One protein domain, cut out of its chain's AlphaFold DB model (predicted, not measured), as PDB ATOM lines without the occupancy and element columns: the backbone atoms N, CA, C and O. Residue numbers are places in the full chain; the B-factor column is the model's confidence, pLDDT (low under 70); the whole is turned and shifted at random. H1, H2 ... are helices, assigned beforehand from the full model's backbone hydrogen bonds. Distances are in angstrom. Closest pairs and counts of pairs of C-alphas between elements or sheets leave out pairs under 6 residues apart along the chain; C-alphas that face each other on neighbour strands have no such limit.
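Overview. This is residues 189 to 254 of the 735 residues of the protein "Hypothetical protein" of Haptolina ericina (UniProt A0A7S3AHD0). What shape appears? H3 and H1 make a narrow V, meeting where H1 begins and H3 ends, with H2 at the open end. What builds it? The 66 printed residues hold three named helices, H1, H2, H3 in order, and no named strand: all helix, with 31 residues in named elements, under half. How compact? Loose, with a radius of gyration of the C-alphas of 13.7 A and spans of 37 by 27 by 19 A.

Along the chain. Where is the longest helix? H3, residues 234 to 245, measures 16.7 A and ends at C-alpha 245 (150.223, 174.901, 125.144). And the others? H1, residues 206 to 216, measures 16.2 A from C-alpha 206 (158.383, 175.115, 126.459); H2 is residues 220 to 227, 10.6 A.

Arrangement. How do H3 and H1 stand? H3 touches H1 with residues 242 to 243 alone, at a shallow tilt of 29 degrees, opposite ways; the closest C-alphas, of His 206 and Leu 243, are 6.2 A apart. And H2? It only just touches H1, only at the corner, with 3 pairs of C-alphas within 8 A, the closest of Leu 213 and Leu 220, 6.9 A. Are backbone pairs within hydrogen-bond range? Every O i to N i+4 pair is in H2 and H3, 6 of 7 in H1.

Size, cuts and confidence. How far does it reach? The farthest C-alphas, of Glu 232 and Gly 254, are 40.8 A apart. Any cut or long link? The printed part has no cut; link H1 to H2 is tight, H2 to H3 short. Where is confidence low? pLDDT is under 70 at residues 213 to 233 and 235.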
ATOM      1  N   GLY A 189     153.927 171.816 122.032       91.75
ATOM      2  CA  GLY A 189     153.272 171.080 123.113       91.75
ATOM      3  C   GLY A 189     154.223 170.527 124.169       91.75
ATOM      4  O   GLY A 189     155.446 170.541 124.021       91.75
ATOM      5  N   CYS A 190     153.661 170.003 125.259       92.81
ATOM      6  CA  CYS A 190     154.454 169.300 126.261       92.81
ATOM      7  C   CYS A 190     154.959 167.948 125.723       92.81
ATOM      8  O   CYS A 190     154.171 167.044 125.446       92.81
ATOM      9  N   MET A 191     156.283 167.784 125.667       91.81
ATOM     10  CA  MET A 191     156.955 166.564 125.191       91.81
ATOM     11  C   MET A 191     157.270 165.538 126.305       91.81
ATOM     12  O   MET A 191     157.844 164.487 126.019       91.81
ATOM     13  N   ASP A 192     156.912 165.796 127.573       91.38
ATOM     14  CA  ASP A 192     157.095 164.822 128.663       91.38
ATOM     15  C   ASP A 192     155.896 163.867 128.776       91.38
ATOM     16  O   ASP A 192     154.795 164.260 129.162       91.38
ATOM     17  N   SER A 193     156.143 162.583 128.508       92.62
ATOM     18  CA  SER A 193     155.181 161.474 128.624       92.62
ATOM     19  C   SER A 193     154.521 161.282 130.002       92.62
ATOM     20  O   SER A 193     153.551 160.531 130.109       92.62
ATOM     21  N   LEU A 194     155.041 161.915 131.061       88.88
ATOM     22  CA  LEU A 194     154.487 161.889 132.418       88.88
ATOM     23  C   LEU A 194     153.525 163.057 132.702       88.88
ATOM     24  O   LEU A 194     152.880 163.076 133.755       88.88
ATOM     25  N   ALA A 195     153.414 164.029 131.794       91.12
ATOM     26  CA  ALA A 195     152.482 165.142 131.910       91.12
ATOM     27  C   ALA A 195     151.057 164.756 131.477       91.12
ATOM     28  O   ALA A 195     150.837 163.919 130.602       91.12
ATOM     29  N   ARG A 196     150.055 165.427 132.053       88.25
ATOM     30  CA  ARG A 196     148.633 165.228 131.724       88.25
ATOM     31  C   ARG A 196     148.281 165.731 130.318       88.25
ATOM     32  O   ARG A 196     147.362 165.197 129.707       88.25
ATOM     33  N   ASN A 197     148.994 166.744 129.825       89.56
ATOM     34  CA  ASN A 197     148.868 167.319 128.481       89.56
ATOM     35  C   ASN A 197     150.039 166.931 127.560       89.56
ATOM     36  O   ASN A 197     150.446 167.729 126.722       89.56
ATOM     37  N   PHE A 198     150.596 165.726 127.724       91.81
ATOM     38  CA  PHE A 198     151.589 165.191 126.793       91.81
ATOM     39  C   PHE A 198     151.041 165.138 125.356       91.81
ATOM     40  O   PHE A 198     150.008 164.512 125.105       91.81
ATOM     41  N   ALA A 199     151.769 165.744 124.419       92.69
ATOM     42  CA  ALA A 199     151.504 165.696 122.987       92.69
ATOM     43  C   ALA A 199     152.566 164.820 122.301       92.69
ATOM     44  O   ALA A 199     153.753 165.137 122.308       92.69
ATOM     45  N   HIS A 200     152.143 163.693 121.722       91.75
ATOM     46  CA  HIS A 200     153.047 162.714 121.095       91.75
ATOM     47  C   HIS A 200     153.649 163.226 119.770       91.75
ATOM     48  O   HIS A 200     154.696 162.761 119.326       91.75
ATOM     49  N   ASP A 201     152.957 164.144 119.108       91.31
ATOM     50  CA  ASP A 201     153.336 164.804 117.863       91.31
ATOM     51  C   ASP A 201     154.090 166.127 118.076       91.31
ATOM     52  O   ASP A 201     154.644 166.655 117.113       91.31
ATOM     53  N   ALA A 202     154.181 166.627 119.314       92.38
ATOM     54  CA  ALA A 202     154.948 167.828 119.622       92.38
ATOM     55  C   ALA A 202     156.453 167.631 119.382       92.38
ATOM     56  O   ALA A 202     157.051 166.627 119.773       92.38
ATOM     57  N   ASN A 203     157.062 168.633 118.752       91.00
ATOM     58  CA  ASN A 203     158.489 168.697 118.438       91.00
ATOM     59  C   ASN A 203     159.140 170.029 118.874       91.00
ATOM     60  O   ASN A 203     160.349 170.189 118.704       91.00
ATOM     61  N   LEU A 204     158.360 170.949 119.459       90.56
ATOM     62  CA  LEU A 204     158.813 172.205 120.055       90.56
ATOM     63  C   LEU A 204     158.220 172.344 121.472       90.56
ATOM     64  O   LEU A 204     157.022 172.587 121.635       90.56
ATOM     65  N   GLY A 205     159.053 172.167 122.501       89.00
ATOM     66  CA  GLY A 205     158.653 172.245 123.906       89.00
ATOM     67  C   GLY A 205     158.824 173.640 124.517       89.00
ATOM     68  O   GLY A 205     159.371 174.555 123.907       89.00
ATOM     69  N   HIS A 206     158.390 173.810 125.770       87.00
ATOM     70  CA  HIS A 206     158.383 175.115 126.459       87.00
ATOM     71  C   HIS A 206     159.762 175.799 126.508       87.00
ATOM     72  O   HIS A 206     159.868 177.007 126.302       87.00
ATOM     73  N   ALA A 207     160.830 175.028 126.733       83.31
ATOM     74  CA  ALA A 207     162.194 175.552 126.703       83.31
ATOM     75  C   ALA A 207     162.586 176.040 125.297       83.31
ATOM     76  O   ALA A 207     163.209 177.091 125.164       83.31
ATOM     77  N   ASP A 208     162.176 175.320 124.254       85.50
ATOM     78  CA  ASP A 208     162.512 175.627 122.866       85.50
ATOM     79  C   ASP A 208     161.767 176.886 122.385       85.50
ATOM     80  O   ASP A 208     162.385 177.786 121.809       85.50
ATOM     81  N   VAL A 209     160.476 177.016 122.731       82.75
ATOM     82  CA  VAL A 209     159.666 178.236 122.531       82.75
ATOM     83  C   VAL A 209     160.332 179.457 123.190       82.75
ATOM     84  O   VAL A 209     160.459 180.507 122.559       82.75
ATOM     85  N   ILE A 210     160.849 179.317 124.418       77.94
ATOM     86  CA  ILE A 210     161.594 180.391 125.102       77.94
ATOM     87  C   ILE A 210     162.943 180.682 124.418       77.94
ATOM     88  O   ILE A 210     163.324 181.845 124.289       77.94
ATOM     89  N   THR A 211     163.671 179.676 123.919       74.88
ATOM     90  CA  THR A 211     164.918 179.944 123.172       74.88
ATOM     91  C   THR A 211     164.670 180.658 121.840       74.88
ATOM     92  O   THR A 211     165.514 181.449 121.417       74.88
ATOM     93  N   ARG A 212     163.497 180.469 121.214       72.81
ATOM     94  CA  ARG A 212     163.091 181.218 120.015       72.81
ATOM     95  C   ARG A 212     162.834 182.709 120.295       72.81
ATOM     96  O   ARG A 212     163.215 183.518 119.454       72.81
ATOM     97  N   LEU A 213     162.342 183.106 121.480       67.88
ATOM     98  CA  LEU A 213     162.371 184.525 121.909       67.88
ATOM     99  C   LEU A 213     163.806 185.062 121.980       67.88
ATOM    100  O   LEU A 213     164.114 186.108 121.414       67.88
ATOM    101  N   SER A 214     164.711 184.314 122.620       62.19
ATOM    102  CA  SER A 214     166.104 184.748 122.795       62.19
ATOM    103  C   SER A 214     166.865 184.917 121.470       62.19
ATOM    104  O   SER A 214     167.872 185.625 121.448       62.19
ATOM    105  N   LEU A 215     166.403 184.297 120.378       57.19
ATOM    106  CA  LEU A 215     166.912 184.489 119.012       57.19
ATOM    107  C   LEU A 215     166.405 185.782 118.347       57.19
ATOM    108  O   LEU A 215     167.094 186.325 117.488       57.19
ATOM    109  N   ILE A 216     165.248 186.298 118.770       61.56
ATOM    110  CA  ILE A 216     164.708 187.613 118.370       61.56
ATOM    111  C   ILE A 216     165.409 188.751 119.148       61.56
ATOM    112  O   ILE A 216     165.358 189.912 118.748       61.56
ATOM    113  N   GLY A 217     166.144 188.413 120.213       58.41
ATOM    114  CA  GLY A 217     166.988 189.339 120.974       58.41
ATOM    115  C   GLY A 217     166.318 189.949 122.207       58.41
ATOM    116  O   GLY A 217     166.900 190.843 122.815       58.41
ATOM    117  N   THR A 218     165.135 189.463 122.589       60.22
ATOM    118  CA  THR A 218     164.429 189.843 123.820       60.22
ATOM    119  C   THR A 218     164.529 188.739 124.871       60.22
ATOM    120  O   THR A 218     164.481 187.547 124.550       60.22
ATOM    121  N   THR A 219     164.633 189.106 126.150       66.88
ATOM    122  CA  THR A 219     164.295 188.169 127.233       66.88
ATOM    123  C   THR A 219     162.776 188.077 127.402       66.88
ATOM    124  O   THR A 219     162.039 188.981 127.002       66.88
ATOM    125  N   LEU A 220     162.289 186.985 128.004       67.31
ATOM    126  CA  LEU A 220     160.859 186.810 128.292       67.31
ATOM    127  C   LEU A 220     160.321 187.933 129.197       67.31
ATOM    128  O   LEU A 220     159.216 188.415 128.972       67.31
ATOM    129  N   ASP A 221     161.120 188.380 130.169       66.25
ATOM    130  CA  ASP A 221     160.743 189.441 131.106       66.25
ATOM    131  C   ASP A 221     160.635 190.811 130.401       66.25
ATOM    132  O   ASP A 221     159.617 191.489 130.530       66.25
ATOM    133  N   GLU A 222     161.623 191.187 129.576       66.44
ATOM    134  CA  GLU A 222     161.587 192.429 128.778       66.44
ATOM    135  C   GLU A 222     160.430 192.426 127.762       66.44
ATOM    136  O   GLU A 222     159.730 193.428 127.604       66.44
ATOM    137  N   PHE A 223     160.191 191.288 127.101       64.94
ATOM    138  CA  PHE A 223     159.101 191.129 126.136       64.94
ATOM    139  C   PHE A 223     157.723 191.311 126.789       64.94
ATOM    140  O   PHE A 223     156.848 191.964 126.217       64.94
ATOM    141  N   LEU A 224     157.534 190.774 128.000       66.38
ATOM    142  CA  LEU A 224     156.292 190.923 128.756       66.38
ATOM    143  C   LEU A 224     156.088 192.353 129.280       66.38
ATOM    144  O   LEU A 224     154.954 192.832 129.252       66.38
ATOM    145  N   GLU A 225     157.139 193.058 129.717       63.06
ATOM    146  CA  GLU A 225     157.002 194.448 130.181       63.06
ATOM    147  C   GLU A 225     156.720 195.445 129.040       63.06
ATOM    148  O   GLU A 225     155.905 196.351 129.229       63.06
ATOM    149  N   GLU A 226     157.314 195.282 127.849       60.88
ATOM    150  CA  GLU A 226     157.096 196.220 126.734       60.88
ATOM    151  C   GLU A 226     155.774 195.964 125.978       60.88
ATOM    152  O   GLU A 226     155.025 196.907 125.698       60.88
ATOM    153  N   TYR A 227     155.411 194.703 125.700       59.34
ATOM    154  CA  TYR A 227     154.208 194.397 124.908       59.34
ATOM    155  C   TYR A 227     152.893 194.377 125.702       59.34
ATOM    156  O   TYR A 227     151.825 194.506 125.095       59.34
ATOM    157  N   ALA A 228     152.924 194.338 127.041       57.12
ATOM    158  CA  ALA A 228     151.717 194.477 127.868       57.12
ATOM    159  C   ALA A 228     150.976 195.819 127.672       57.12
ATOM    160  O   ALA A 228     149.802 195.935 128.031       57.12
ATOM    161  N   PHE A 229     151.627 196.830 127.082       52.72
ATOM    162  CA  PHE A 229     151.016 198.124 126.762       52.72
ATOM    163  C   PHE A 229     150.298 198.160 125.394       52.72
ATOM    164  O   PHE A 229     149.499 199.064 125.154       52.72
ATOM    165  N   LEU A 230     150.547 197.189 124.502       52.47
ATOM    166  CA  LEU A 230     150.038 197.152 123.120       52.47
ATOM    167  C   LEU A 230     149.415 195.785 122.770       52.47
ATOM    168  O   LEU A 230     149.793 195.136 121.794       52.47
ATOM    169  N   GLY A 231     148.416 195.362 123.550       54.97
ATOM    170  CA  GLY A 231     147.720 194.067 123.423       54.97
ATOM    171  C   GLY A 231     146.903 193.822 122.137       54.97
ATOM    172  O   GLY A 231     146.064 192.922 122.122       54.97
ATOM    173  N   GLU A 232     147.128 194.601 121.076       56.22
ATOM    174  CA  GLU A 232     146.464 194.497 119.764       56.22
ATOM    175  C   GLU A 232     147.318 193.766 118.703       56.22
ATOM    176  O   GLU A 232     146.844 193.525 117.595       56.22
ATOM    177  N   SER A 233     148.563 193.379 119.018       66.94
ATOM    178  CA  SER A 233     149.397 192.581 118.107       66.94
ATOM    179  C   SER A 233     149.000 191.100 118.127       66.94
ATOM    180  O   SER A 233     149.266 190.384 119.096       66.94
ATOM    181  N   GLU A 234     148.408 190.626 117.028       70.38
ATOM    182  CA  GLU A 234     148.003 189.227 116.807       70.38
ATOM    183  C   GLU A 234     149.159 188.235 117.041       70.38
ATOM    184  O   GLU A 234     148.974 187.193 117.671       70.38
ATOM    185  N   TYR A 235     150.378 188.612 116.640       69.44
ATOM    186  CA  TYR A 235     151.602 187.825 116.830       69.44
ATOM    187  C   TYR A 235     151.922 187.557 118.313       69.44
ATOM    188  O   TYR A 235     152.354 186.464 118.669       69.44
ATOM    189  N   VAL A 236     151.665 188.530 119.198       70.31
ATOM    190  CA  VAL A 236     151.916 188.384 120.644       70.31
ATOM    191  C   VAL A 236     150.891 187.442 121.280       70.31
ATOM    192  O   VAL A 236     151.255 186.636 122.133       70.31
ATOM    193  N   GLN A 237     149.625 187.488 120.850       72.94
ATOM    194  CA  GLN A 237     148.597 186.574 121.364       72.94
ATOM    195  C   GLN A 237     148.796 185.133 120.869       72.94
ATOM    196  O   GLN A 237     148.604 184.199 121.646       72.94
ATOM    197  N   LEU A 238     149.236 184.947 119.617       74.44
ATOM    198  CA  LEU A 238     149.643 183.635 119.100       74.44
ATOM    199  C   LEU A 238     150.820 183.066 119.903       74.44
ATOM    200  O   LEU A 238     150.723 181.950 120.406       74.44
ATOM    201  N   PHE A 239     151.878 183.858 120.111       74.75
ATOM    202  CA  PHE A 239     153.042 183.422 120.882       74.75
ATOM    203  C   PHE A 239     152.698 183.053 122.337       74.75
ATOM    204  O   PHE A 239     153.182 182.046 122.847       74.75
ATOM    205  N   LEU A 240     151.859 183.845 123.018       77.12
ATOM    206  CA  LEU A 240     151.458 183.551 124.398       77.12
ATOM    207  C   LEU A 240     150.645 182.253 124.501       77.12
ATOM    208  O   LEU A 240     150.890 181.475 125.420       77.12
ATOM    209  N   ARG A 241     149.746 181.982 123.545       78.25
ATOM    210  CA  ARG A 241     149.029 180.699 123.466       78.25
ATOM    211  C   ARG A 241     150.004 179.535 123.285       78.25
ATOM    212  O   ARG A 241     149.925 178.558 124.018       78.25
ATOM    213  N   ASP A 242     150.947 179.657 122.355       82.25
ATOM    214  CA  ASP A 242     151.937 178.608 122.089       82.25
ATOM    215  C   ASP A 242     152.825 178.350 123.323       82.25
ATOM    216  O   ASP A 242     153.137 177.206 123.655       82.25
ATOM    217  N   LEU A 243     153.171 179.399 124.079       82.06
ATOM    218  CA  LEU A 243     153.878 179.259 125.350       82.06
ATOM    219  C   LEU A 243     153.039 178.524 126.416       82.06
ATOM    220  O   LEU A 243     153.615 177.744 127.176       82.06
ATOM    221  N   GLU A 244     151.721 178.747 126.469       84.31
ATOM    222  CA  GLU A 244     150.786 178.036 127.358       84.31
ATOM    223  C   GLU A 244     150.614 176.557 126.962       84.31
ATOM    224  O   GLU A 244     150.763 175.680 127.816       84.31
ATOM    225  N   ASP A 245     150.382 176.265 125.677       85.56
ATOM    226  CA  ASP A 245     150.223 174.901 125.144       85.56
ATOM    227  C   ASP A 245     151.487 174.042 125.362       85.56
ATOM    228  O   ASP A 245     151.411 172.830 125.602       85.56
ATOM    229  N   ALA A 246     152.667 174.671 125.356       87.44
ATOM    230  CA  ALA A 246     153.947 174.014 125.604       87.44
ATOM    231  C   ALA A 246     154.203 173.632 127.081       87.44
ATOM    232  O   ALA A 246     155.076 172.798 127.352       87.44
ATOM    233  N   ILE A 247     153.492 174.221 128.056       90.38
ATOM    234  CA  ILE A 247     153.749 173.998 129.492       90.38
ATOM    235  C   ILE A 247     153.247 172.622 129.938       90.38
ATOM    236  O   ILE A 247     152.055 172.317 129.919       90.38
ATOM    237  N   CYS A 248     154.160 171.791 130.438       90.94
ATOM    238  CA  CYS A 248     153.826 170.488 131.006       90.94
ATOM    239  C   CYS A 248     153.095 170.599 132.355       90.94
ATOM    240  O   CYS A 248     153.639 171.098 133.340       90.94
ATOM    241  N   THR A 249     151.875 170.060 132.420       89.00
ATOM    242  CA  THR A 249     151.048 170.003 133.634       89.00
ATOM    243  C   THR A 249     151.104 168.617 134.281       89.00
ATOM    244  O   THR A 249     150.861 167.600 133.632       89.00
ATOM    245  N   TYR A 250     151.390 168.553 135.583       87.62
ATOM    246  CA  TYR A 250     151.574 167.291 136.314       87.62
ATOM    247  C   TYR A 250     150.537 167.101 137.424       87.62
ATOM    248  O   TYR A 250     150.073 168.060 138.042       87.62
ATOM    249  N   THR A 251     150.205 165.845 137.731       87.19
ATOM    250  CA  THR A 251     149.471 165.478 138.952       87.19
ATOM    251  C   THR A 251     150.368 165.638 140.175       87.19
ATOM    252  O   THR A 251     151.023 164.692 140.611       87.19
ATOM    253  N   VAL A 252     150.383 166.835 140.765       86.94
ATOM    254  CA  VAL A 252     150.947 167.022 142.107       86.94
ATOM    255  C   VAL A 252     150.031 166.319 143.107       86.94
ATOM    256  O   VAL A 252     148.883 166.734 143.287       86.94
ATOM    257  N   HIS A 253     150.536 165.252 143.722       87.88
ATOM    258  CA  HIS A 253     149.868 164.506 144.788       87.88
ATOM    259  C   HIS A 253     150.108 165.159 146.156       87.88
ATOM    260  O   HIS A 253     151.197 165.671 146.419       87.88
ATOM    261  N   GLY A 254     149.104 165.114 147.031       88.81
ATOM    262  CA  GLY A 254     149.219 165.532 148.428       88.81
ATOM    263  C   GLY A 254     147.877 165.953 149.021       88.81
ATOM    264  O   GLY A 254     146.914 166.178 148.292       88.81
TER     265      GLY A 254